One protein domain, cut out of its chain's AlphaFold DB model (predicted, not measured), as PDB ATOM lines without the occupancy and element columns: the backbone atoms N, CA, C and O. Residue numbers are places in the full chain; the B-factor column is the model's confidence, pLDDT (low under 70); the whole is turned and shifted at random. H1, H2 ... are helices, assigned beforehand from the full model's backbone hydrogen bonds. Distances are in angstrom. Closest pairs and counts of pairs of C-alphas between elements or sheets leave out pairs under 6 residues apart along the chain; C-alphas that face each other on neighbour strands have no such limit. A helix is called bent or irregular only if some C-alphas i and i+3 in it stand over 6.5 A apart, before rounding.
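What this domain is: This is residues 4 to 42 and 219 to 279 of the 280 residues of an uncharacterized protein of Candidatus Methylomirabilis limnetica (UniProt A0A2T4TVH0). A long straight helix, H1, is crossed near the middle of its length by a helical hairpin of H2 and H3a and by H3b, the second arm of the bent helix H3, which runs on past H1. Both ends of H1 stick out as bare arms, residues 4 to 20 at one end and, at the other, residues 36 to 42, of which 36 to 41 belong to H1; the hairpin's tip, residues 239 to 247, and residues 272 to 279, of which 272 to 277 belong to H3, stick out too. The printed part has 100 residues with three named helices, H1, H2, H3 along the chain, and no named strand: all helix. It is loose, with a radius of gyration of the C-alphas of 16.1 A, and flat, spanning 56 by 48 by 20 A.

How they stand to each other: Start with H1, residues 4 to 41; its residues 27 to 35 touch residues 221 to 230 of H2, residues 219 to 240, at a steep tilt of 62 degrees, opposite ways, with the C-alphas of Ser 31 and Gly 226 closest at 6.2 A. H3, residues 246 to 277, was assigned as one helix by its hydrogen bonds but is bent, C-alphas 261 and 264 being 7.0 A apart; its arms are H3a, residues 246 to 261, and H3b, residues 264 to 277, at a steep tilt of 57 degrees. H2 and H3a touch as a hairpin, opposite ways at a shallow tilt of 33 degrees, only just short of steep; look for their closest C-alphas, Ala 227 and Gly 260, 4.0 A apart. Residues 21 to 29 of H1 touch residues 264 to 270 of H3b, closest at the C-alphas of Ala 25 and Lys 267, 6.2 A. Every O i to N i+4 pair is within hydrogen-bond range in H1, H2 and H3b, and 11 of 12 in H3a.

Where its parts are: Find C-alpha 4 at (45.046, 48.262, -13.078); from there H1 runs 55.1 A to C-alpha 41. H2 runs 31.9 A from C-alpha 219 at (48.297, 5.335, -15.887). H3a is 24.1 A long, and H3b, 20.0 A, ends at C-alpha 277 at (46.753, 24.541, 2.713).

The domain as a whole: The C-alphas of Glu 4 and Phe 42, 56.4 A, are the two farthest apart. Residues 43 to 218 are not printed, and C-alphas 42 and 219 are 17.7 A apart across this cut. The link from H2 to H3 is tight. Mean pLDDT of the printed part is 83.2, with residue 279 under 70.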
ATOM      1  N   GLU A   4      46.340  48.810 -13.504       94.38
ATOM      2  CA  GLU A   4      45.046  48.262 -13.078       94.38
ATOM      3  C   GLU A   4      44.431  47.327 -14.129       94.38
ATOM      4  O   GLU A   4      43.849  46.297 -13.777       94.38
ATOM      5  N   ASP A   5      44.597  47.637 -15.421       90.56
ATOM      6  CA  ASP A   5      44.133  46.782 -16.522       90.56
ATOM      7  C   ASP A   5      44.873  45.437 -16.527       90.56
ATOM      8  O   ASP A   5      44.270  44.383 -16.762       90.56
ATOM      9  N   VAL A   6      46.177  45.465 -16.225       88.44
ATOM     10  CA  VAL A   6      47.005  44.260 -16.077       88.44
ATOM     11  C   VAL A   6      46.505  43.426 -14.901       88.44
ATOM     12  O   VAL A   6      46.244  42.236 -15.071       88.44
ATOM     13  N   TYR A   7      46.290  44.047 -13.735       92.62
ATOM     14  CA  TYR A   7      45.819  43.345 -12.540       92.62
ATOM     15  C   TYR A   7      44.455  42.677 -12.754       92.62
ATOM     16  O   TYR A   7      44.295  41.494 -12.465       92.62
ATOM     17  N   ARG A   8      43.483  43.383 -13.349       92.31
ATOM     18  CA  ARG A   8      42.158  42.808 -13.660       92.31
ATOM     19  C   ARG A   8      42.235  41.657 -14.662       92.31
ATOM     20  O   ARG A   8      41.456  40.711 -14.564       92.31
ATOM     21  N   SER A   9      43.139  41.738 -15.637       88.06
ATOM     22  CA  SER A   9      43.331  40.671 -16.626       88.06
ATOM     23  C   SER A   9      43.926  39.420 -15.981       88.06
ATOM     24  O   SER A   9      43.446  38.315 -16.236       88.06
ATOM     25  N   ILE A  10      44.909  39.601 -15.093       85.75
ATOM     26  CA  ILE A  10      45.486  38.519 -14.289       85.75
ATOM     27  C   ILE A  10      44.409  37.890 -13.401       85.75
ATOM     28  O   ILE A  10      44.267  36.673 -13.408       85.75
ATOM     29  N   ASP A  11      43.603  38.687 -12.699       88.56
ATOM     30  CA  ASP A  11      42.584  38.172 -11.777       88.56
ATOM     31  C   ASP A  11      41.490  37.359 -12.499       88.56
ATOM     32  O   ASP A  11      41.116  36.264 -12.072       88.56
ATOM     33  N   ARG A  12      41.044  37.811 -13.682       87.12
ATOM     34  CA  ARG A  12      40.121  37.035 -14.533       87.12
ATOM     35  C   ARG A  12      40.734  35.723 -15.009       87.12
ATOM     36  O   ARG A  12      40.049  34.699 -15.001       87.12
ATOM     37  N   LEU A  13      42.001  35.750 -15.421       76.38
ATOM     38  CA  LEU A  13      42.723  34.552 -15.843       76.38
ATOM     39  C   LEU A  13      42.858  33.564 -14.678       76.38
ATOM     40  O   LEU A  13      42.579  32.381 -14.849       76.38
ATOM     41  N   VAL A  14      43.200  34.049 -13.482       77.69
ATOM     42  CA  VAL A  14      43.283  33.241 -12.259       77.69
ATOM     43  C   VAL A  14      41.927  32.621 -11.924       77.69
ATOM     44  O   VAL A  14      41.847  31.411 -11.722       77.69
ATOM     45  N   GLY A  15      40.845  33.404 -11.929       80.06
ATOM     46  CA  GLY A  15      39.495  32.899 -11.670       80.06
ATOM     47  C   GLY A  15      39.041  31.846 -12.687       80.06
ATOM     48  O   GLY A  15      38.435  30.839 -12.312       80.06
ATOM     49  N   PHE A  16      39.370  32.043 -13.965       79.25
ATOM     50  CA  PHE A  16      39.120  31.068 -15.026       79.25
ATOM     51  C   PHE A  16      39.902  29.768 -14.792       79.25
ATOM     52  O   PHE A  16      39.299  28.693 -14.746       79.25
ATOM     53  N   ILE A  17      41.217  29.866 -14.570       75.25
ATOM     54  CA  ILE A  17      42.093  28.716 -14.311       75.25
ATOM     55  C   ILE A  17      41.614  27.946 -13.078       75.25
ATOM     56  O   ILE A  17      41.521  26.724 -13.133       75.25
ATOM     57  N   LEU A  18      41.255  28.633 -11.989       77.69
ATOM     58  CA  LEU A  18      40.787  27.995 -10.756       77.69
ATOM     59  C   LEU A  18      39.489  27.212 -10.960       77.69
ATOM     60  O   LEU A  18      39.383  26.082 -10.485       77.69
ATOM     61  N   ARG A  19      38.509  27.765 -11.684       80.12
ATOM     62  CA  ARG A  19      37.253  27.050 -11.976       80.12
ATOM     63  C   ARG A  19      37.507  25.796 -12.808       80.12
ATOM     64  O   ARG A  19      37.030  24.725 -12.441       80.12
ATOM     65  N   TYR A  20      38.310  25.911 -13.865       76.31
ATOM     66  CA  TYR A  20      38.698  24.764 -14.687       76.31
ATOM     67  C   TYR A  20      39.479  23.721 -13.887       76.31
ATOM     68  O   TYR A  20      39.195  22.531 -13.996       76.31
ATOM     69  N   ALA A  21      40.417  24.152 -13.045       74.06
ATOM     70  CA  ALA A  21      41.198  23.265 -12.195       74.06
ATOM     71  C   ALA A  21      40.308  22.489 -11.215       74.06
ATOM     72  O   ALA A  21      40.504  21.289 -11.048       74.06
ATOM     73  N   ILE A  22      39.301  23.129 -10.609       78.81
ATOM     74  CA  ILE A  22      38.345  22.462  -9.711       78.81
ATOM     75  C   ILE A  22      37.528  21.409 -10.468       78.81
ATOM     76  O   ILE A  22      37.407  20.278  -9.997       78.81
ATOM     77  N   THR A  23      36.999  21.744 -11.647       77.25
ATOM     78  CA  THR A  23      36.241  20.788 -12.469       77.25
ATOM     79  C   THR A  23      37.116  19.616 -12.912       77.25
ATOM     80  O   THR A  23      36.714  18.463 -12.766       77.25
ATOM     81  N   LEU A  24      38.339  19.883 -13.379       76.06
ATOM     82  CA  LEU A  24      39.304  18.846 -13.749       76.06
ATOM     83  C   LEU A  24      39.674  17.962 -12.557       76.06
ATOM     84  O   LEU A  24      39.752  16.743 -12.699       76.06
ATOM     85  N   ALA A  25      39.854  18.549 -11.373       76.50
ATOM     86  CA  ALA A  25      40.124  17.809 -10.149       76.50
ATOM     87  C   ALA A  25      38.956  16.886  -9.775       76.50
ATOM     88  O   ALA A  25      39.184  15.727  -9.432       76.50
ATOM     89  N   ALA A  26      37.716  17.372  -9.877       77.88
ATOM     90  CA  ALA A  26      36.517  16.580  -9.607       77.88
ATOM     91  C   ALA A  26      36.375  15.407 -10.590       77.88
ATOM     92  O   ALA A  26      36.162  14.274 -10.162       77.88
ATOM     93  N   ILE A  27      36.575  15.652 -11.891       78.06
ATOM     94  CA  ILE A  27      36.558  14.603 -12.923       78.06
ATOM     95  C   ILE A  27      37.675  13.586 -12.674       78.06
ATOM     96  O   ILE A  27      37.441  12.383 -12.767       78.06
ATOM     97  N   SER A  28      38.874  14.044 -12.309       74.62
ATOM     98  CA  SER A  28      40.014  13.168 -12.014       74.62
ATOM     99  C   SER A  28      39.752  12.290 -10.789       74.62
ATOM    100  O   SER A  28      40.044  11.096 -10.809       74.62
ATOM    101  N   ALA A  29      39.161  12.857  -9.734       79.19
ATOM    102  CA  ALA A  29      38.789  12.116  -8.532       79.19
ATOM    103  C   ALA A  29      37.707  11.065  -8.823       79.19
ATOM    104  O   ALA A  29      37.867   9.908  -8.436       79.19
ATOM    105  N   LEU A  30      36.651  11.438  -9.554       78.56
ATOM    106  CA  LEU A  30      35.601  10.507  -9.975       78.56
ATOM    107  C   LEU A  30      36.168   9.391 -10.863       78.56
ATOM    108  O   LEU A  30      35.857   8.222 -10.658       78.56
ATOM    109  N   SER A  31      37.042   9.741 -11.806       77.50
ATOM    110  CA  SER A  31      37.703   8.782 -12.697       77.50
ATOM    111  C   SER A  31      38.535   7.767 -11.916       77.50
ATOM    112  O   SER A  31      38.445   6.566 -12.163       77.50
ATOM    113  N   MET A  32      39.305   8.234 -10.929       83.00
ATOM    114  CA  MET A  32      40.081   7.361 -10.051       83.00
ATOM    115  C   MET A  32      39.172   6.414  -9.260       83.00
ATOM    116  O   MET A  32      39.433   5.214  -9.237       83.00
ATOM    117  N   ALA A  33      38.092   6.938  -8.671       82.81
ATOM    118  CA  ALA A  33      37.133   6.135  -7.915       82.81
ATOM    119  C   ALA A  33      36.493   5.052  -8.795       82.81
ATOM    120  O   ALA A  33      36.470   3.888  -8.411       82.81
ATOM    121  N   LEU A  34      36.064   5.400 -10.013       80.56
ATOM    122  CA  LEU A  34      35.507   4.439 -10.968       80.56
ATOM    123  C   LEU A  34      36.521   3.358 -11.354       80.56
ATOM    124  O   LEU A  34      36.164   2.184 -11.412       80.56
ATOM    125  N   ILE A  35      37.786   3.724 -11.574       81.81
ATOM    126  CA  ILE A  35      38.855   2.761 -11.872       81.81
ATOM    127  C   ILE A  35      39.109   1.839 -10.679       81.81
ATOM    128  O   ILE A  35      39.313   0.643 -10.863       81.81
ATOM    129  N   GLU A  36      39.111   2.360  -9.454       84.56
ATOM    130  CA  GLU A  36      39.265   1.551  -8.243       84.56
ATOM    131  C   GLU A  36      38.092   0.596  -8.037       84.56
ATOM    132  O   GLU A  36      38.322  -0.598  -7.842       84.56
ATOM    133  N   THR A  37      36.855   1.074  -8.187       85.94
ATOM    134  CA  THR A  37      35.655   0.232  -8.148       85.94
ATOM    135  C   THR A  37      35.702  -0.841  -9.231       85.94
ATOM    136  O   THR A  37      35.470  -2.012  -8.949       85.94
ATOM    137  N   PHE A  38      36.075  -0.484 -10.460       84.62
ATOM    138  CA  PHE A  38      36.199  -1.435 -11.559       84.62
ATOM    139  C   PHE A  38      37.279  -2.492 -11.276       84.62
ATOM    140  O   PHE A  38      37.034  -3.688 -11.416       84.62
ATOM    141  N   LYS A  39      38.462  -2.089 -10.801       85.06
ATOM    142  CA  LYS A  39      39.524  -3.035 -10.415       85.06
ATOM    143  C   LYS A  39      39.056  -4.010  -9.334       85.06
ATOM    144  O   LYS A  39      39.391  -5.190  -9.434       85.06
ATOM    145  N   ALA A  40      38.303  -3.523  -8.346       84.00
ATOM    146  CA  ALA A  40      37.753  -4.338  -7.269       84.00
ATOM    147  C   ALA A  40      36.677  -5.314  -7.774       84.00
ATOM    148  O   ALA A  40      36.703  -6.483  -7.412       84.00
ATOM    149  N   LEU A  41      35.777  -4.865  -8.655       83.12
ATOM    150  CA  LEU A  41      34.692  -5.697  -9.190       83.12
ATOM    151  C   LEU A  41      35.180  -6.817 -10.118       83.12
ATOM    152  O   LEU A  41      34.563  -7.878 -10.171       83.12
ATOM    153  N   PHE A  42      36.264  -6.590 -10.864       85.88
ATOM    154  CA  PHE A  42      36.738  -7.527 -11.890       85.88
ATOM    155  C   PHE A  42      37.981  -8.332 -11.490       85.88
ATOM    156  O   PHE A  42      38.529  -9.047 -12.337       85.88
ATOM    157  N   GLN A 219      48.138   3.988 -15.346       85.94
ATOM    158  CA  GLN A 219      48.297   5.335 -15.887       85.94
ATOM    159  C   GLN A 219      47.606   5.468 -17.248       85.94
ATOM    160  O   GLN A 219      46.835   6.403 -17.446       85.94
ATOM    161  N   VAL A 220      47.810   4.505 -18.151       89.12
ATOM    162  CA  VAL A 220      47.133   4.472 -19.456       89.12
ATOM    163  C   VAL A 220      45.616   4.386 -19.280       89.12
ATOM    164  O   VAL A 220      44.887   5.166 -19.889       89.12
ATOM    165  N   ALA A 221      45.132   3.497 -18.407       86.62
ATOM    166  CA  ALA A 221      43.704   3.374 -18.122       86.62
ATOM    167  C   ALA A 221      43.113   4.682 -17.569       86.62
ATOM    168  O   ALA A 221      42.034   5.093 -17.989       86.62
ATOM    169  N   SER A 222      43.837   5.368 -16.679       81.88
ATOM    170  CA  SER A 222      43.423   6.661 -16.124       81.88
ATOM    171  C   SER A 222      43.338   7.759 -17.179       81.88
ATOM    172  O   SER A 222      42.370   8.516 -17.177       81.88
ATOM    173  N   VAL A 223      44.326   7.854 -18.072       84.19
ATOM    174  CA  VAL A 223      44.328   8.836 -19.168       84.19
ATOM    175  C   VAL A 223      43.155   8.585 -20.113       84.19
ATOM    176  O   VAL A 223      42.427   9.518 -20.445       84.19
ATOM    177  N   LEU A 224      42.927   7.324 -20.500       87.00
ATOM    178  CA  LEU A 224      41.820   6.950 -21.381       87.00
ATOM    179  C   LEU A 224      40.460   7.241 -20.744       87.00
ATOM    180  O   LEU A 224      39.603   7.839 -21.389       87.00
ATOM    181  N   LEU A 225      40.262   6.869 -19.478       85.44
ATOM    182  CA  LEU A 225      38.995   7.106 -18.791       85.44
ATOM    183  C   LEU A 225      38.725   8.605 -18.606       85.44
ATOM    184  O   LEU A 225      37.607   9.053 -18.842       85.44
ATOM    185  N   GLY A 226      39.752   9.385 -18.254       81.56
ATOM    186  CA  GLY A 226      39.650  10.841 -18.157       81.56
ATOM    187  C   GLY A 226      39.302  11.492 -19.498       81.56
ATOM    188  O   GLY A 226      38.423  12.353 -19.549       81.56
ATOM    189  N   ALA A 227      39.926  11.038 -20.591       84.56
ATOM    190  CA  ALA A 227      39.612  11.512 -21.937       84.56
ATOM    191  C   ALA A 227      38.167  11.179 -22.338       84.56
ATOM    192  O   ALA A 227      37.451  12.049 -22.830       84.56
ATOM    193  N   VAL A 228      37.708   9.949 -22.080       87.50
ATOM    194  CA  VAL A 228      36.329   9.521 -22.369       87.50
ATOM    195  C   VAL A 228      35.315  10.311 -21.541       87.50
ATOM    196  O   VAL A 228      34.319  10.783 -22.087       87.50
ATOM    197  N   ALA A 229      35.569  10.504 -20.246       85.00
ATOM    198  CA  ALA A 229      34.690  11.271 -19.368       85.00
ATOM    199  C   ALA A 229      34.579  12.734 -19.823       85.00
ATOM    200  O   ALA A 229      33.472  13.254 -19.968       85.00
ATOM    201  N   LEU A 230      35.714  13.382 -20.112       83.94
ATOM    202  CA  LEU A 230      35.733  14.758 -20.601       83.94
ATOM    203  C   LEU A 230      35.039  14.881 -21.962       83.94
ATOM    204  O   LEU A 230      34.258  15.807 -22.162       83.94
ATOM    205  N   PHE A 231      35.273  13.933 -22.872       87.69
ATOM    206  CA  PHE A 231      34.571  13.885 -24.152       87.69
ATOM    207  C   PHE A 231      33.055  13.791 -23.955       87.69
ATOM    208  O   PHE A 231      32.320  14.568 -24.556       87.69
ATOM    209  N   GLY A 232      32.582  12.916 -23.065       87.88
ATOM    210  CA  GLY A 232      31.161  12.801 -22.731       87.88
ATOM    211  C   GLY A 232      30.564  14.111 -22.207       87.88
ATOM    212  O   GLY A 232      29.501  14.528 -22.666       87.88
ATOM    213  N   CYS A 233      31.268  14.811 -21.308       85.69
ATOM    214  CA  CYS A 233      30.848  16.130 -20.825       85.69
ATOM    215  C   CYS A 233      30.781  17.169 -21.953       85.69
ATOM    216  O   CYS A 233      29.829  17.945 -22.025       85.69
ATOM    217  N   LEU A 234      31.776  17.181 -22.838       85.94
ATOM    218  CA  LEU A 234      31.848  18.098 -23.972       85.94
ATOM    219  C   LEU A 234      30.742  17.835 -25.000       85.94
ATOM    220  O   LEU A 234      30.113  18.783 -25.462       85.94
ATOM    221  N   VAL A 235      30.449  16.570 -25.306       89.19
ATOM    222  CA  VAL A 235      29.329  16.175 -26.175       89.19
ATOM    223  C   VAL A 235      27.995  16.588 -25.559       89.19
ATOM    224  O   VAL A 235      27.142  17.122 -26.260       89.19
ATOM    225  N   TYR A 236      27.816  16.397 -24.250       89.31
ATOM    226  CA  TYR A 236      26.610  16.841 -23.550       89.31
ATOM    227  C   TYR A 236      26.432  18.369 -23.627       89.31
ATOM    228  O   TYR A 236      25.344  18.860 -23.928       89.31
ATOM    229  N   LEU A 237      27.510  19.136 -23.431       86.06
ATOM    230  CA  LEU A 237      27.481  20.591 -23.588       86.06
ATOM    231  C   LEU A 237      27.173  21.004 -25.032       86.06
ATOM    232  O   LEU A 237      26.309  21.855 -25.236       86.06
ATOM    233  N   ALA A 238      27.810  20.370 -26.019       88.56
ATOM    234  CA  ALA A 238      27.558  20.607 -27.437       88.56
ATOM    235  C   ALA A 238      26.125  20.238 -27.843       88.56
ATOM    236  O   ALA A 238      25.542  20.898 -28.688       88.56
ATOM    237  N   TRP A 239      25.510  19.235 -27.215       92.69
ATOM    238  CA  TRP A 239      24.094  18.940 -27.434       92.69
ATOM    239  C   TRP A 239      23.214  20.117 -27.005       92.69
ATOM    240  O   TRP A 239      22.308  20.522 -27.729       92.69
ATOM    241  N   THR A 240      23.477  20.677 -25.822       91.81
ATOM    242  CA  THR A 240      22.706  21.822 -25.303       91.81
ATOM    243  C   THR A 240      23.011  23.136 -26.028       91.81
ATOM    244  O   THR A 240      22.167  24.026 -26.048       91.81
ATOM    245  N   ASN A 241      24.193  23.247 -26.642       90.94
ATOM    246  CA  ASN A 241      24.658  24.408 -27.394       90.94
ATOM    247  C   ASN A 241      25.311  23.932 -28.705       90.94
ATOM    248  O   ASN A 241      26.540  23.812 -28.754       90.94
ATOM    249  N   PRO A 242      24.509  23.608 -29.739       88.25
ATOM    250  CA  PRO A 242      25.015  22.988 -30.955       88.25
ATOM    251  C   PRO A 242      26.110  23.841 -31.605       88.25
ATOM    252  O   PRO A 242      25.910  25.044 -31.802       88.25
ATOM    253  N   PRO A 243      27.269  23.238 -31.933       86.50
ATOM    254  CA  PRO A 243      28.362  23.957 -32.564       86.50
ATOM    255  C   PRO A 243      27.931  24.502 -33.924       86.50
ATOM    256  O   PRO A 243      27.243  23.828 -34.693       86.50
ATOM    257  N   GLN A 244      28.353  25.729 -34.225       92.88
ATOM    258  CA  GLN A 244      28.047  26.376 -35.502       92.88
ATOM    259  C   GLN A 244      28.987  25.898 -36.614       92.88
ATOM    260  O   GLN A 244      28.597  25.907 -37.780       92.88
ATOM    261  N   ASN A 245      30.201  25.450 -36.263       92.31
ATOM    262  CA  ASN A 245      31.202  24.988 -37.218       92.31
ATOM    263  C   ASN A 245      31.513  23.493 -37.024       92.31
ATOM    264  O   ASN A 245      31.704  23.035 -35.899       92.31
ATOM    265  N   PRO A 246      31.681  22.709 -38.105       87.31
ATOM    266  CA  PRO A 246      32.052  21.296 -37.998       87.31
ATOM    267  C   PRO A 246      33.447  21.082 -37.385       87.31
ATOM    268  O   PRO A 246      33.707  20.032 -36.801       87.31
ATOM    269  N   LEU A 247      34.335  22.081 -37.474       88.19
ATOM    270  CA  LEU A 247      35.655  22.061 -36.834       88.19
ATOM    271  C   LEU A 247      35.576  22.027 -35.301       88.19
ATOM    272  O   LEU A 247      36.500  21.520 -34.663       88.19
ATOM    273  N   ASP A 248      34.471  22.488 -34.713       86.81
ATOM    274  CA  ASP A 248      34.281  22.470 -33.265       86.81
ATOM    275  C   ASP A 248      34.255  21.023 -32.751       86.81
ATOM    276  O   ASP A 248      34.881  20.724 -31.739       86.81
ATOM    277  N   TRP A 249      33.651  20.084 -33.495       87.00
ATOM    278  CA  TRP A 249      33.651  18.657 -33.140       87.00
ATOM    279  C   TRP A 249      35.059  18.060 -33.080       87.00
ATOM    280  O   TRP A 249      35.366  17.293 -32.167       87.00
ATOM    281  N   VAL A 250      35.932  18.436 -34.021       86.19
ATOM    282  CA  VAL A 250      37.341  18.012 -34.014       86.19
ATOM    283  C   VAL A 250      38.055  18.591 -32.793       86.19
ATOM    284  O   VAL A 250      38.782  17.871 -32.108       86.19
ATOM    285  N   MET A 251      37.803  19.862 -32.463       84.19
ATOM    286  CA  MET A 251      38.357  20.472 -31.255       84.19
ATOM    287  C   MET A 251      37.882  19.777 -29.974       84.19
ATOM    288  O   MET A 251      38.700  19.603 -29.074       84.19
ATOM    289  N   LEU A 252      36.630  19.311 -29.884       86.69
ATOM    290  CA  LEU A 252      36.158  18.570 -28.702       86.69
ATOM    291  C   LEU A 252      36.963  17.284 -28.473       86.69
ATOM    292  O   LEU A 252      37.293  16.973 -27.329       86.69
ATOM    293  N   VAL A 253      37.320  16.561 -29.541       85.06
ATOM    294  CA  VAL A 253      38.170  15.358 -29.456       85.06
ATOM    295  C   VAL A 253      39.593  15.717 -29.023       85.06
ATOM    296  O   VAL A 253      40.172  15.059 -28.160       85.06
ATOM    297  N   VAL A 254      40.170  16.776 -29.589       85.81
ATOM    298  CA  VAL A 254      41.527  17.214 -29.225       85.81
ATOM    299  C   VAL A 254      41.582  17.670 -27.764       85.81
ATOM    300  O   VAL A 254      42.484  17.273 -27.025       85.81
ATOM    301  N   VAL A 255      40.597  18.456 -27.320       83.94
ATOM    302  CA  VAL A 255      40.495  18.941 -25.936       83.94
ATOM    303  C   VAL A 255      40.261  17.788 -24.964       83.94
ATOM    304  O   VAL A 255      40.862  17.780 -23.889       83.94
ATOM    305  N   SER A 256      39.443  16.792 -25.323       85.44
ATOM    306  CA  SER A 256      39.201  15.642 -24.451       85.44
ATOM    307  C   SER A 256      40.463  14.802 -24.237       85.44
ATOM    308  O   SER A 256      40.792  14.464 -23.098       85.44
ATOM    309  N   LEU A 257      41.226  14.546 -25.304       83.56
ATOM    310  CA  LEU A 257      42.514  13.857 -25.231       83.56
ATOM    311  C   LEU A 257      43.536  14.643 -24.403       83.56
ATOM    312  O   LEU A 257      44.171  14.077 -23.514       83.56
ATOM    313  N   ALA A 258      43.658  15.951 -24.648       82.75
ATOM    314  CA  ALA A 258      44.549  16.818 -23.881       82.75
ATOM    315  C   ALA A 258      44.186  16.822 -22.387       82.75
ATOM    316  O   ALA A 258      45.066  16.706 -21.533       82.75
ATOM    317  N   GLY A 259      42.893  16.881 -22.056       80.62
ATOM    318  CA  GLY A 259      42.427  16.814 -20.672       80.62
ATOM    319  C   GLY A 259      42.710  15.466 -20.006       80.62
ATOM    320  O   GLY A 259      43.137  15.446 -18.853       80.62
ATOM    321  N   GLY A 260      42.566  14.351 -20.730       80.62
ATOM    322  CA  GLY A 260      42.947  13.024 -20.236       80.62
ATOM    323  C   GLY A 260      44.439  12.918 -19.907       80.62
ATOM    324  O   GLY A 260      44.800  12.397 -18.853       80.62
ATOM    325  N   ILE A 261      45.308  13.464 -20.766       84.06
ATOM    326  CA  ILE A 261      46.768  13.490 -20.557       84.06
ATOM    327  C   ILE A 261      47.148  14.372 -19.360       84.06
ATOM    328  O   ILE A 261      48.051  14.027 -18.602       84.06
ATOM    329  N   MET A 262      46.453  15.497 -19.172       81.62
ATOM    330  CA  MET A 262      46.723  16.449 -18.089       81.62
ATOM    331  C   MET A 262      46.129  16.028 -16.737       81.62
ATOM    332  O   MET A 262      46.541  16.562 -15.705       81.62
ATOM    333  N   ALA A 263      45.190  15.078 -16.705       77.75
ATOM    334  CA  ALA A 263      44.503  14.665 -15.480       77.75
ATOM    335  C   ALA A 263      45.449  14.176 -14.357       77.75
ATOM    336  O   ALA A 263      45.281  14.627 -13.218       77.75
ATOM    337  N   PRO A 264      46.481  13.341 -14.616       75.94
ATOM    338  CA  PRO A 264      47.451  12.962 -13.585       75.94
ATOM    339  C   PRO A 264      48.204  14.167 -13.003       75.94
ATOM    340  O   PRO A 264      48.283  14.311 -11.786       75.94
ATOM    341  N   ALA A 265      48.669  15.089 -13.854       78.06
ATOM    342  CA  ALA A 265      49.370  16.294 -13.408       78.06
ATOM    343  C   ALA A 265      48.458  17.221 -12.583       78.06
ATOM    344  O   ALA A 265      48.879  17.777 -11.568       78.06
ATOM    345  N   ALA A 266      47.187  17.355 -12.980       74.50
ATOM    346  CA  ALA A 266      46.195  18.120 -12.230       74.50
ATOM    347  C   ALA A 266      45.947  17.517 -10.837       74.50
ATOM    348  O   ALA A 266      45.858  18.254  -9.853       74.50
ATOM    349  N   LYS A 267      45.885  16.182 -10.730       74.50
ATOM    350  CA  LYS A 267      45.778  15.481  -9.443       74.50
ATOM    351  C   LYS A 267      46.969  15.803  -8.540       74.50
ATOM    352  O   LYS A 267      46.759  16.169  -7.383       74.50
ATOM    353  N   ASP A 268      48.189  15.705  -9.060       79.19
ATOM    354  CA  ASP A 268      49.407  15.964  -8.287       79.19
ATOM    355  C   ASP A 268      49.486  17.421  -7.818       79.19
ATOM    356  O   ASP A 268      49.776  17.678  -6.646       79.19
ATOM    357  N   LEU A 269      49.116  18.378  -8.677       74.44
ATOM    358  CA  LEU A 269      49.027  19.795  -8.317       74.44
ATOM    359  C   LEU A 269      48.012  20.035  -7.190       74.44
ATOM    360  O   LEU A 269      48.297  20.753  -6.232       74.44
ATOM    361  N   VAL A 270      46.836  19.409  -7.265       74.19
ATOM    362  CA  VAL A 270      45.802  19.518  -6.225       74.19
ATOM    363  C   VAL A 270      46.274  18.902  -4.911       74.19
ATOM    364  O   VAL A 270      46.017  19.473  -3.851       74.19
ATOM    365  N   MET A 271      46.969  17.762  -4.948       75.12
ATOM    366  CA  MET A 271      47.545  17.151  -3.747       75.12
ATOM    367  C   MET A 271      48.622  18.046  -3.122       75.12
ATOM    368  O   MET A 271      48.614  18.244  -1.907       75.12
ATOM    369  N   ALA A 272      49.488  18.651  -3.940       80.69
ATOM    370  CA  ALA A 272      50.485  19.612  -3.478       80.69
ATOM    371  C   ALA A 272      49.832  20.847  -2.830       80.69
ATOM    372  O   ALA A 272      50.190  21.222  -1.715       80.69
ATOM    373  N   LEU A 273      48.811  21.428  -3.468       74.62
ATOM    374  CA  LEU A 273      48.063  22.568  -2.926       74.62
ATOM    375  C   LEU A 273      47.324  22.219  -1.630       74.62
ATOM    376  O   LEU A 273      47.320  23.017  -0.692       74.62
ATOM    377  N   LYS A 274      46.719  21.025  -1.545       74.62
ATOM    378  CA  LYS A 274      46.095  20.532  -0.309       74.62
ATOM    379  C   LYS A 274      47.112  20.444   0.824       74.62
ATOM    380  O   LYS A 274      46.784  20.880   1.921       74.62
ATOM    381  N   ARG A 275      48.328  19.958   0.551       83.12
ATOM    382  CA  ARG A 275      49.411  19.856   1.539       83.12
ATOM    383  C   ARG A 275      49.868  21.224   2.054       83.12
ATOM    384  O   ARG A 275      50.056  21.379   3.253       83.12
ATOM    385  N   VAL A 276      49.990  22.218   1.170       89.38
ATOM    386  CA  VAL A 276      50.308  23.607   1.557       89.38
ATOM    387  C   VAL A 276      49.179  24.211   2.396       89.38
ATOM    388  O   VAL A 276      49.429  24.812   3.435       89.38
ATOM    389  N   ARG A 277      47.919  24.014   1.987       83.44
ATOM    390  CA  ARG A 277      46.753  24.541   2.713       83.44
ATOM    391  C   ARG A 277      46.554  23.889   4.084       83.44
ATOM    392  O   ARG A 277      46.086  24.564   4.994       83.44
ATOM    393  N   SER A 278      46.859  22.600   4.232       84.62
ATOM    394  CA  SER A 278      46.700  21.872   5.497       84.62
ATOM    395  C   SER A 278      47.796  22.167   6.526       84.62
ATOM    396  O   SER A 278      47.784  21.544   7.581       84.62
ATOM    397  N   GLY A 279      48.717  23.092   6.239       66.06
ATOM    398  CA  GLY A 279      49.799  23.442   7.154       66.06
ATOM    399  C   GLY A 279      50.885  22.375   7.185       66.06
ATOM    400  O   GLY A 279      51.095  21.730   8.209       66.06
TER     401      GLY A 279